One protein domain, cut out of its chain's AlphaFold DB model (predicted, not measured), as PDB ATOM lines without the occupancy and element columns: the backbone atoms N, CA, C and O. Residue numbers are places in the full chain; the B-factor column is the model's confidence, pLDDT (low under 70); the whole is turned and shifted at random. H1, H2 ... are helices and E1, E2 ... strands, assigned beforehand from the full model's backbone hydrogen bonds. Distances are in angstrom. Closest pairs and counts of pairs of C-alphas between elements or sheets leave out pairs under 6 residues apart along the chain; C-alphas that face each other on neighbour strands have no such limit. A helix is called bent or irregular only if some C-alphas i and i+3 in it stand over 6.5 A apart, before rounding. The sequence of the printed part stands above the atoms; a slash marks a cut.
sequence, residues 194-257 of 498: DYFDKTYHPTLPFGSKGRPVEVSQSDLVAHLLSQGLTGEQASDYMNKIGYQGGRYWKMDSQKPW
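Overview. This is residues 194 to 257 of the 498 residues of an uncharacterized protein of Spirosoma sp. HMF4905 (UniProt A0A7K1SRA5). A small two-stranded antiparallel ribbon of E1 and E2 has the short helix H1 packed mainly on E2, and helices H2 and H3 form a V toward one end of the elongated model. The long link of residues 201 to 211 reaches toward the other end. The printed part has 64 residues, with three named helices and two named strands in the order H1, E1, H2, H3, E2, and its class is mostly helix. It is compact, with a radius of gyration of the C-alphas of 12.3 A and spans of 37 by 22 by 15 A.

Arrangement. E1, residues 212 to 214, and E2, residues 249 to 251, are antiparallel neighbours at 134 degrees. N 213 and O 250 are within hydrogen-bond range at 2.8 A, as are N 250 and O 213 at 2.8 A. H1, residues 194 to 200, has 6 pairs of C-alphas within 8 A of E2, the closest being Tyr 200 and Lys 250 at 5.4 A. H2, residues 217 to 226, and H3, residues 231 to 240, touch, with the closest C-alphas, of Leu 224 and Ala 234, 5.7 A apart. They run opposite ways at a steep tilt of 55 degrees. H1 is apart from H2 and H3. Every O i to N i+4 pair is within hydrogen-bond range in H2 and H3, against 2 of 3 in H1.

Along the chain. H1 begins at C-alpha 194 (-28.203, 15.334, 4.658) and measures 10.0 A; it is neither bent nor irregular, but only just: C-alphas 195 and 198 are 6.1 A apart. H2 measures 14.5 A and H3 14.3 A. E2 ends at C-alpha 251 (-36.299, 25.663, 11.183).

Size, cuts and confidence. The farthest C-alphas, of Pro 205 and Glu 232, are 37.1 A apart. The printed part has no cut. The link from H1 to E1 is long, with 11 residues. Mean pLDDT of the printed part is 70.2, and residues 194 to 212, 245 to 247 and 251 to 257 are under 70.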
ATOM      1  N   ASP A 194     -27.422  14.993   5.847       61.66
ATOM      2  CA  ASP A 194     -28.203  15.334   4.658       61.66
ATOM      3  C   ASP A 194     -29.645  15.698   5.018       61.66
ATOM      4  O   ASP A 194     -30.247  16.535   4.343       61.66
ATOM      5  N   TYR A 195     -30.172  15.126   6.109       65.44
ATOM      6  CA  TYR A 195     -31.474  15.482   6.675       65.44
ATOM      7  C   TYR A 195     -31.619  16.998   6.893       65.44
ATOM      8  O   TYR A 195     -32.659  17.582   6.571       65.44
ATOM      9  N   PHE A 196     -30.569  17.648   7.405       67.00
ATOM     10  CA  PHE A 196     -30.579  19.076   7.714       67.00
ATOM     11  C   PHE A 196     -30.224  19.944   6.501       67.00
ATOM     12  O   PHE A 196     -30.875  20.961   6.269       67.00
ATOM     13  N   ASP A 197     -29.241  19.535   5.693       61.38
ATOM     14  CA  ASP A 197     -28.736  20.350   4.578       61.38
ATOM     15  C   ASP A 197     -29.729  20.442   3.402       61.38
ATOM     16  O   ASP A 197     -30.019  21.524   2.890       61.38
ATOM     17  N   LYS A 198     -30.345  19.317   3.010       58.00
ATOM     18  CA  LYS A 198     -31.252  19.265   1.844       58.00
ATOM     19  C   LYS A 198     -32.625  19.882   2.108       58.00
ATOM     20  O   LYS A 198     -33.307  20.285   1.168       58.00
ATOM     21  N   THR A 199     -33.042  19.953   3.370       58.12
ATOM     22  CA  THR A 199     -34.433  20.262   3.728       58.12
ATOM     23  C   THR A 199     -34.624  21.708   4.206       58.12
ATOM     24  O   THR A 199     -35.725  22.247   4.075       58.12
ATOM     25  N   TYR A 200     -33.583  22.357   4.746       58.81
ATOM     26  CA  TYR A 200     -33.745  23.593   5.533       58.81
ATOM     27  C   TYR A 200     -32.706  24.699   5.246       58.81
ATOM     28  O   TYR A 200     -32.536  25.606   6.062       58.81
ATOM     29  N   HIS A 201     -32.028  24.662   4.093       58.06
ATOM     30  CA  HIS A 201     -31.002  25.639   3.706       58.06
ATOM     31  C   HIS A 201     -31.524  27.102   3.700       58.06
ATOM     32  O   HIS A 201     -32.631  27.355   3.214       58.06
ATOM     33  N   PRO A 202     -30.732  28.098   4.158       57.38
ATOM     34  CA  PRO A 202     -31.157  29.501   4.284       57.38
ATOM     35  C   PRO A 202     -31.497  30.201   2.959       57.38
ATOM     36  O   PRO A 202     -32.085  31.279   2.973       57.38
ATOM     37  N   THR A 203     -31.144  29.606   1.816       57.94
ATOM     38  CA  THR A 203     -31.491  30.117   0.477       57.94
ATOM     39  C   THR A 203     -32.765  29.502  -0.111       57.94
ATOM     40  O   THR A 203     -33.150  29.876  -1.219       57.94
ATOM     41  N   LEU A 204     -33.432  28.571   0.586       55.25
ATOM     42  CA  LEU A 204     -34.714  28.029   0.128       55.25
ATOM     43  C   LEU A 204     -35.787  29.134   0.138       55.25
ATOM     44  O   LEU A 204     -35.843  29.923   1.085       55.25
ATOM     45  N   PRO A 205     -36.655  29.212  -0.893       48.59
ATOM     46  CA  PRO A 205     -37.681  30.243  -0.971       48.59
ATOM     47  C   PRO A 205     -38.595  30.140   0.250       48.59
ATOM     48  O   PRO A 205     -39.203  29.098   0.499       48.59
ATOM     49  N   PHE A 206     -38.655  31.222   1.027       42.81
ATOM     50  CA  PHE A 206     -39.390  31.314   2.285       42.81
ATOM     51  C   PHE A 206     -40.873  30.955   2.099       42.81
ATOM     52  O   PHE A 206     -41.714  31.797   1.793       42.81
ATOM     53  N   GLY A 207     -41.212  29.689   2.340       44.28
ATOM     54  CA  GLY A 207     -42.547  29.301   2.773       44.28
ATOM     55  C   GLY A 207     -42.753  29.706   4.234       44.28
ATOM     56  O   GLY A 207     -41.798  29.877   4.987       44.28
ATOM     57  N   SER A 208     -44.008  29.835   4.659       42.78
ATOM     58  CA  SER A 208     -44.482  30.297   5.975       42.78
ATOM     59  C   SER A 208     -44.100  29.415   7.193       42.78
ATOM     60  O   SER A 208     -44.947  29.165   8.051       42.78
ATOM     61  N   LYS A 209     -42.869  28.886   7.271       51.50
ATOM     62  CA  LYS A 209     -42.441  27.811   8.191       51.50
ATOM     63  C   LYS A 209     -41.293  28.164   9.164       51.50
ATOM     64  O   LYS A 209     -40.775  27.260   9.806       51.50
ATOM     65  N   GLY A 210     -40.943  29.440   9.346       55.44
ATOM     66  CA  GLY A 210     -40.014  29.887  10.405       55.44
ATOM     67  C   GLY A 210     -38.668  30.420   9.901       55.44
ATOM     68  O   GLY A 210     -38.452  30.533   8.696       55.44
ATOM     69  N   ARG A 211     -37.789  30.817  10.837       60.91
ATOM     70  CA  ARG A 211     -36.415  31.262  10.544       60.91
ATOM     71  C   ARG A 211     -35.473  30.049  10.536       60.91
ATOM     72  O   ARG A 211     -35.600  29.216  11.436       60.91
ATOM     73  N   PRO A 212     -34.537  29.942   9.577       66.00
ATOM     74  CA  PRO A 212     -33.470  28.955   9.654       66.00
ATOM     75  C   PRO A 212     -32.532  29.317  10.813       66.00
ATOM     76  O   PRO A 212     -32.090  30.458  10.941       66.00
ATOM     77  N   VAL A 213     -32.257  28.342  11.669       73.50
ATOM     78  CA  VAL A 213     -31.336  28.406  12.803       73.50
ATOM     79  C   VAL A 213     -30.275  27.338  12.587       73.50
ATOM     80  O   VAL A 213     -30.575  26.249  12.092       73.50
ATOM     81  N   GLU A 214     -29.034  27.641  12.948       76.62
ATOM     82  CA  GLU A 214     -27.949  26.667  12.888       76.62
ATOM     83  C   GLU A 214     -28.262  25.453  13.770       76.62
ATOM     84  O   GLU A 214     -28.761  25.570  14.894       76.62
ATOM     85  N   VAL A 215     -27.975  24.262  13.252       77.19
ATOM     86  CA  VAL A 215     -28.166  23.022  13.996       77.19
ATOM     87  C   VAL A 215     -27.104  22.948  15.086       77.19
ATOM     88  O   VAL A 215     -25.900  22.921  14.812       77.19
ATOM     89  N   SER A 216     -27.551  22.895  16.338       78.19
ATOM     90  CA  SER A 216     -26.645  22.737  17.469       78.19
ATOM     91  C   SER A 216     -26.099  21.306  17.542       78.19
ATOM     92  O   SER A 216     -26.683  20.359  17.009       78.19
ATOM     93  N   GLN A 217     -24.981  21.120  18.244       78.56
ATOM     94  CA  GLN A 217     -24.402  19.789  18.445       78.56
ATOM     95  C   GLN A 217     -25.386  18.831  19.145       78.56
ATOM     96  O   GLN A 217     -25.439  17.650  18.808       78.56
ATOM     97  N   SER A 218     -26.205  19.334  20.077       80.50
ATOM     98  CA  SER A 218     -27.206  18.528  20.784       80.50
ATOM     99  C   SER A 218     -28.347  18.070  19.875       80.50
ATOM    100  O   SER A 218     -28.834  16.953  20.036       80.50
ATOM    101  N   ASP A 219     -28.741  18.881  18.891       78.44
ATOM    102  CA  ASP A 219     -29.753  18.493  17.903       78.44
ATOM    103  C   ASP A 219     -29.271  17.349  17.007       78.44
ATOM    104  O   ASP A 219     -30.036  16.435  16.696       78.44
ATOM    105  N   LEU A 220     -27.994  17.379  16.619       78.75
ATOM    106  CA  LEU A 220     -27.381  16.320  15.818       78.75
ATOM    107  C   LEU A 220     -27.269  15.023  16.595       78.75
ATOM    108  O   LEU A 220     -27.631  13.973  16.075       78.75
ATOM    109  N   VAL A 221     -26.835  15.094  17.853       82.81
ATOM    110  CA  VAL A 221     -26.823  13.918  18.724       82.81
ATOM    111  C   VAL A 221     -28.236  13.346  18.852       82.81
ATOM    112  O   VAL A 221     -28.412  12.145  18.674       82.81
ATOM    113  N   ALA A 222     -29.256  14.182  19.066       81.38
ATOM    114  CA  ALA A 222     -30.645  13.724  19.137       81.38
ATOM    115  C   ALA A 222     -31.121  13.046  17.837       81.38
ATOM    116  O   ALA A 222     -31.828  12.043  17.897       81.38
ATOM    117  N   HIS A 223     -30.712  13.556  16.672       81.69
ATOM    118  CA  HIS A 223     -31.018  12.940  15.380       81.69
ATOM    119  C   HIS A 223     -30.301  11.596  15.184       81.69
ATOM    120  O   HIS A 223     -30.908  10.624  14.749       81.69
ATOM    121  N   LEU A 224     -29.025  11.496  15.553       83.88
ATOM    122  CA  LEU A 224     -28.282  10.236  15.475       83.88
ATOM    123  C   LEU A 224     -28.888   9.168  16.398       83.88
ATOM    124  O   LEU A 224     -29.027   8.013  15.999       83.88
ATOM    125  N   LEU A 225     -29.324   9.563  17.599       84.06
ATOM    126  CA  LEU A 225     -30.043   8.678  18.519       84.06
ATOM    127  C   LEU A 225     -31.371   8.183  17.924       84.06
ATOM    128  O   LEU A 225     -31.703   7.009  18.078       84.06
ATOM    129  N   SER A 226     -32.125   9.035  17.217       80.94
ATOM    130  CA  SER A 226     -33.383   8.611  16.580       80.94
ATOM    131  C   SER A 226     -33.172   7.656  15.401       80.94
ATOM    132  O   SER A 226     -34.065   6.870  15.090       80.94
ATOM    133  N   GLN A 227     -31.980   7.651  14.797       80.75
ATOM    134  CA  GLN A 227     -31.569   6.651  13.806       80.75
ATOM    135  C   GLN A 227     -31.132   5.310  14.426       80.75
ATOM    136  O   GLN A 227     -30.791   4.381  13.693       80.75
ATOM    137  N   GLY A 228     -31.164   5.184  15.757       81.94
ATOM    138  CA  GLY A 228     -30.849   3.950  16.475       81.94
ATOM    139  C   GLY A 228     -29.393   3.819  16.923       81.94
ATOM    140  O   GLY A 228     -29.017   2.750  17.400       81.94
ATOM    141  N   LEU A 229     -28.574   4.875  16.802       85.06
ATOM    142  CA  LEU A 229     -27.233   4.883  17.392       85.06
ATOM    143  C   LEU A 229     -27.331   5.001  18.919       85.06
ATOM    144  O   LEU A 229     -28.210   5.671  19.460       85.06
ATOM    145  N   THR A 230     -26.387   4.388  19.628       88.25
ATOM    146  CA  THR A 230     -26.213   4.628  21.066       88.25
ATOM    147  C   THR A 230     -25.580   6.002  21.309       88.25
ATOM    148  O   THR A 230     -24.948   6.577  20.422       88.25
ATOM    149  N   GLY A 231     -25.698   6.540  22.527       86.38
ATOM    150  CA  GLY A 231     -25.091   7.837  22.867       86.38
ATOM    151  C   GLY A 231     -23.573   7.881  22.655       86.38
ATOM    152  O   GLY A 231     -23.039   8.900  22.219       86.38
ATOM    153  N   GLU A 232     -22.886   6.762  22.893       88.50
ATOM    154  CA  GLU A 232     -21.447   6.635  22.648       88.50
ATOM    155  C   GLU A 232     -21.122   6.662  21.147       88.50
ATOM    156  O   GLU A 232     -20.246   7.416  20.726       88.50
ATOM    157  N   GLN A 233     -21.877   5.922  20.330       90.31
ATOM    158  CA  GLN A 233     -21.723   5.907  18.870       90.31
ATOM    159  C   GLN A 233     -22.029   7.273  18.251       90.31
ATOM    160  O   GLN A 233     -21.306   7.728  17.371       90.31
ATOM    161  N   ALA A 234     -23.075   7.953  18.730       87.25
ATOM    162  CA  ALA A 234     -23.437   9.285  18.260       87.25
ATOM    163  C   ALA A 234     -22.330  10.310  18.560       87.25
ATOM    164  O   ALA A 234     -21.961  11.095  17.689       87.25
ATOM    165  N   SER A 235     -21.767  10.279  19.772       87.06
ATOM    166  CA  SER A 235     -20.647  11.146  20.161       87.06
ATOM    167  C   SER A 235     -19.383  10.853  19.345       87.06
ATOM    168  O   SER A 235     -18.743  11.769  18.827       87.06
ATOM    169  N   ASP A 236     -19.045   9.574  19.170       90.25
ATOM    170  CA  ASP A 236     -17.908   9.143  18.355       90.25
ATOM    171  C   ASP A 236     -18.043   9.586  16.892       90.25
ATOM    172  O   ASP A 236     -17.120  10.187  16.341       90.25
ATOM    173  N   TYR A 237     -19.214   9.374  16.289       88.31
ATOM    174  CA  TYR A 237     -19.498   9.807  14.924       88.31
ATOM    175  C   TYR A 237     -19.330  11.324  14.770       88.31
ATOM    176  O   TYR A 237     -18.670  11.780  13.837       88.31
ATOM    177  N   MET A 238     -19.851  12.104  15.726       85.69
ATOM    178  CA  MET A 238     -19.707  13.565  15.768       85.69
ATOM    179  C   MET A 238     -18.249  14.030  15.877       85.69
ATOM    180  O   MET A 238     -17.878  15.045  15.282       85.69
ATOM    181  N   ASN A 239     -17.409  13.284  16.595       86.19
ATOM    182  CA  ASN A 239     -15.980  13.570  16.690       86.19
ATOM    183  C   ASN A 239     -15.241  13.226  15.390       86.19
ATOM    184  O   ASN A 239     -14.422  14.020  14.933       86.19
ATOM    185  N   LYS A 240     -15.551  12.083  14.758       85.75
ATOM    186  CA  LYS A 240     -14.897  11.629  13.513       85.75
ATOM    187  C   LYS A 240     -15.078  12.600  12.349       85.75
ATOM    188  O   LYS A 240     -14.178  12.756  11.531       85.75
ATOM    189  N   ILE A 241     -16.225  13.262  12.281       81.81
ATOM    190  CA  ILE A 241     -16.531  14.261  11.247       81.81
ATOM    191  C   ILE A 241     -16.035  15.676  11.592       81.81
ATOM    192  O   ILE A 241     -16.111  16.563  10.743       81.81
ATOM    193  N   GLY A 242     -15.612  15.918  12.838       79.25
ATOM    194  CA  GLY A 242     -15.172  17.233  13.309       79.25
ATOM    195  C   GLY A 242     -16.249  18.326  13.276       79.25
ATOM    196  O   GLY A 242     -15.936  19.470  12.951       79.25
ATOM    197  N   TYR A 243     -17.518  18.015  13.570       78.62
ATOM    198  CA  TYR A 243     -18.583  19.025  13.524       78.62
ATOM    199  C   TYR A 243     -18.492  19.990  14.713       78.62
ATOM    200  O   TYR A 243     -18.622  19.577  15.864       78.62
ATOM    201  N   GLN A 244     -18.332  21.285  14.425       70.31
ATOM    202  CA  GLN A 244     -18.208  22.352  15.432       70.31
ATOM    203  C   GLN A 244     -19.387  23.345  15.439       70.31
ATOM    204  O   GLN A 244     -19.371  24.299  16.210       70.31
ATOM    205  N   GLY A 245     -20.420  23.125  14.618       69.25
ATOM    206  CA  GLY A 245     -21.513  24.085  14.397       69.25
ATOM    207  C   GLY A 245     -21.433  24.787  13.035       69.25
ATOM    208  O   GLY A 245     -20.476  24.597  12.287       69.25
ATOM    209  N   GLY A 246     -22.465  25.565  12.691       64.62
ATOM    210  CA  GLY A 246     -22.464  26.498  11.551       64.62
ATOM    211  C   GLY A 246     -22.581  25.906  10.140       64.62
ATOM    212  O   GLY A 246     -22.672  26.662   9.177       64.62
ATOM    213  N   ARG A 247     -22.582  24.575   9.979       68.12
ATOM    214  CA  ARG A 247     -22.632  23.933   8.648       68.12
ATOM    215  C   ARG A 247     -24.027  23.479   8.221       68.12
ATOM    216  O   ARG A 247     -24.282  23.384   7.029       68.12
ATOM    217  N   TYR A 248     -24.919  23.216   9.172       74.62
ATOM    218  CA  TYR A 248     -26.260  22.696   8.905       74.62
ATOM    219  C   TYR A 248     -27.329  23.590   9.517       74.62
ATOM    220  O   TYR A 248     -27.097  24.238  10.540       74.62
ATOM    221  N   TRP A 249     -28.514  23.590   8.910       73.44
ATOM    222  CA  TRP A 249     -29.619  24.479   9.269       73.44
ATOM    223  C   TRP A 249     -30.884  23.674   9.593       73.44
ATOM    224  O   TRP A 249     -31.112  22.598   9.048       73.44
ATOM    225  N   LYS A 250     -31.704  24.183  10.512       72.12
ATOM    226  CA  LYS A 250     -33.046  23.679  10.846       72.12
ATOM    227  C   LYS A 250     -34.014  24.850  10.974       72.12
ATOM    228  O   LYS A 250     -33.588  25.971  11.225       72.12
ATOM    229  N   MET A 251     -35.316  24.620  10.860       66.75
ATOM    230  CA  MET A 251     -36.299  25.663  11.183       66.75
ATOM    231  C   MET A 251     -36.471  25.803  12.701       66.75
ATOM    232  O   MET A 251     -36.601  24.799  13.399       66.75
ATOM    233  N   ASP A 252     -36.539  27.042  13.199       56.28
ATOM    234  CA  ASP A 252     -36.708  27.401  14.625       56.28
ATOM    235  C   ASP A 252     -37.889  26.672  15.310       56.28
ATOM    236  O   ASP A 252     -37.878  26.386  16.506       56.28
ATOM    237  N   SER A 253     -38.914  26.291  14.536       51.50
ATOM    238  CA  SER A 253     -40.117  25.619  15.040       51.50
ATOM    239  C   SER A 253     -40.097  24.087  14.993       51.50
ATOM    240  O   SER A 253     -41.089  23.485  15.392       51.50
ATOM    241  N   GLN A 254     -39.041  23.443  14.489       48.69
ATOM    242  CA  GLN A 254     -38.971  21.980  14.390       48.69
ATOM    243  C   GLN A 254     -37.893  21.449  15.327       48.69
ATOM    244  O   GLN A 254     -36.691  21.565  15.074       48.69
ATOM    245  N   LYS A 255     -38.332  20.872  16.448       47.34
ATOM    246  CA  LYS A 255     -37.417  20.200  17.369       47.34
ATOM    247  C   LYS A 255     -37.075  18.818  16.783       47.34
ATOM    248  O   LYS A 255     -37.941  18.205  16.164       47.34
ATOM    249  N   PRO A 256     -35.852  18.292  16.958       45.75
ATOM    250  CA  PRO A 256     -35.400  17.064  16.283       45.75
ATOM    251  C   PRO A 256     -36.281  15.820  16.512       45.75
ATOM    252  O   PRO A 256     -36.306  14.921  15.677       45.75
ATOM    253  N   TRP A 257     -37.039  15.770  17.612       46.81
ATOM    254  CA  TRP A 257     -37.971  14.682  17.940       46.81
ATOM    255  C   TRP A 257     -39.362  14.814  17.297       46.81
ATOM    256  O   TRP A 257     -40.214  13.950  17.486       46.81
TER     257      TRP A 257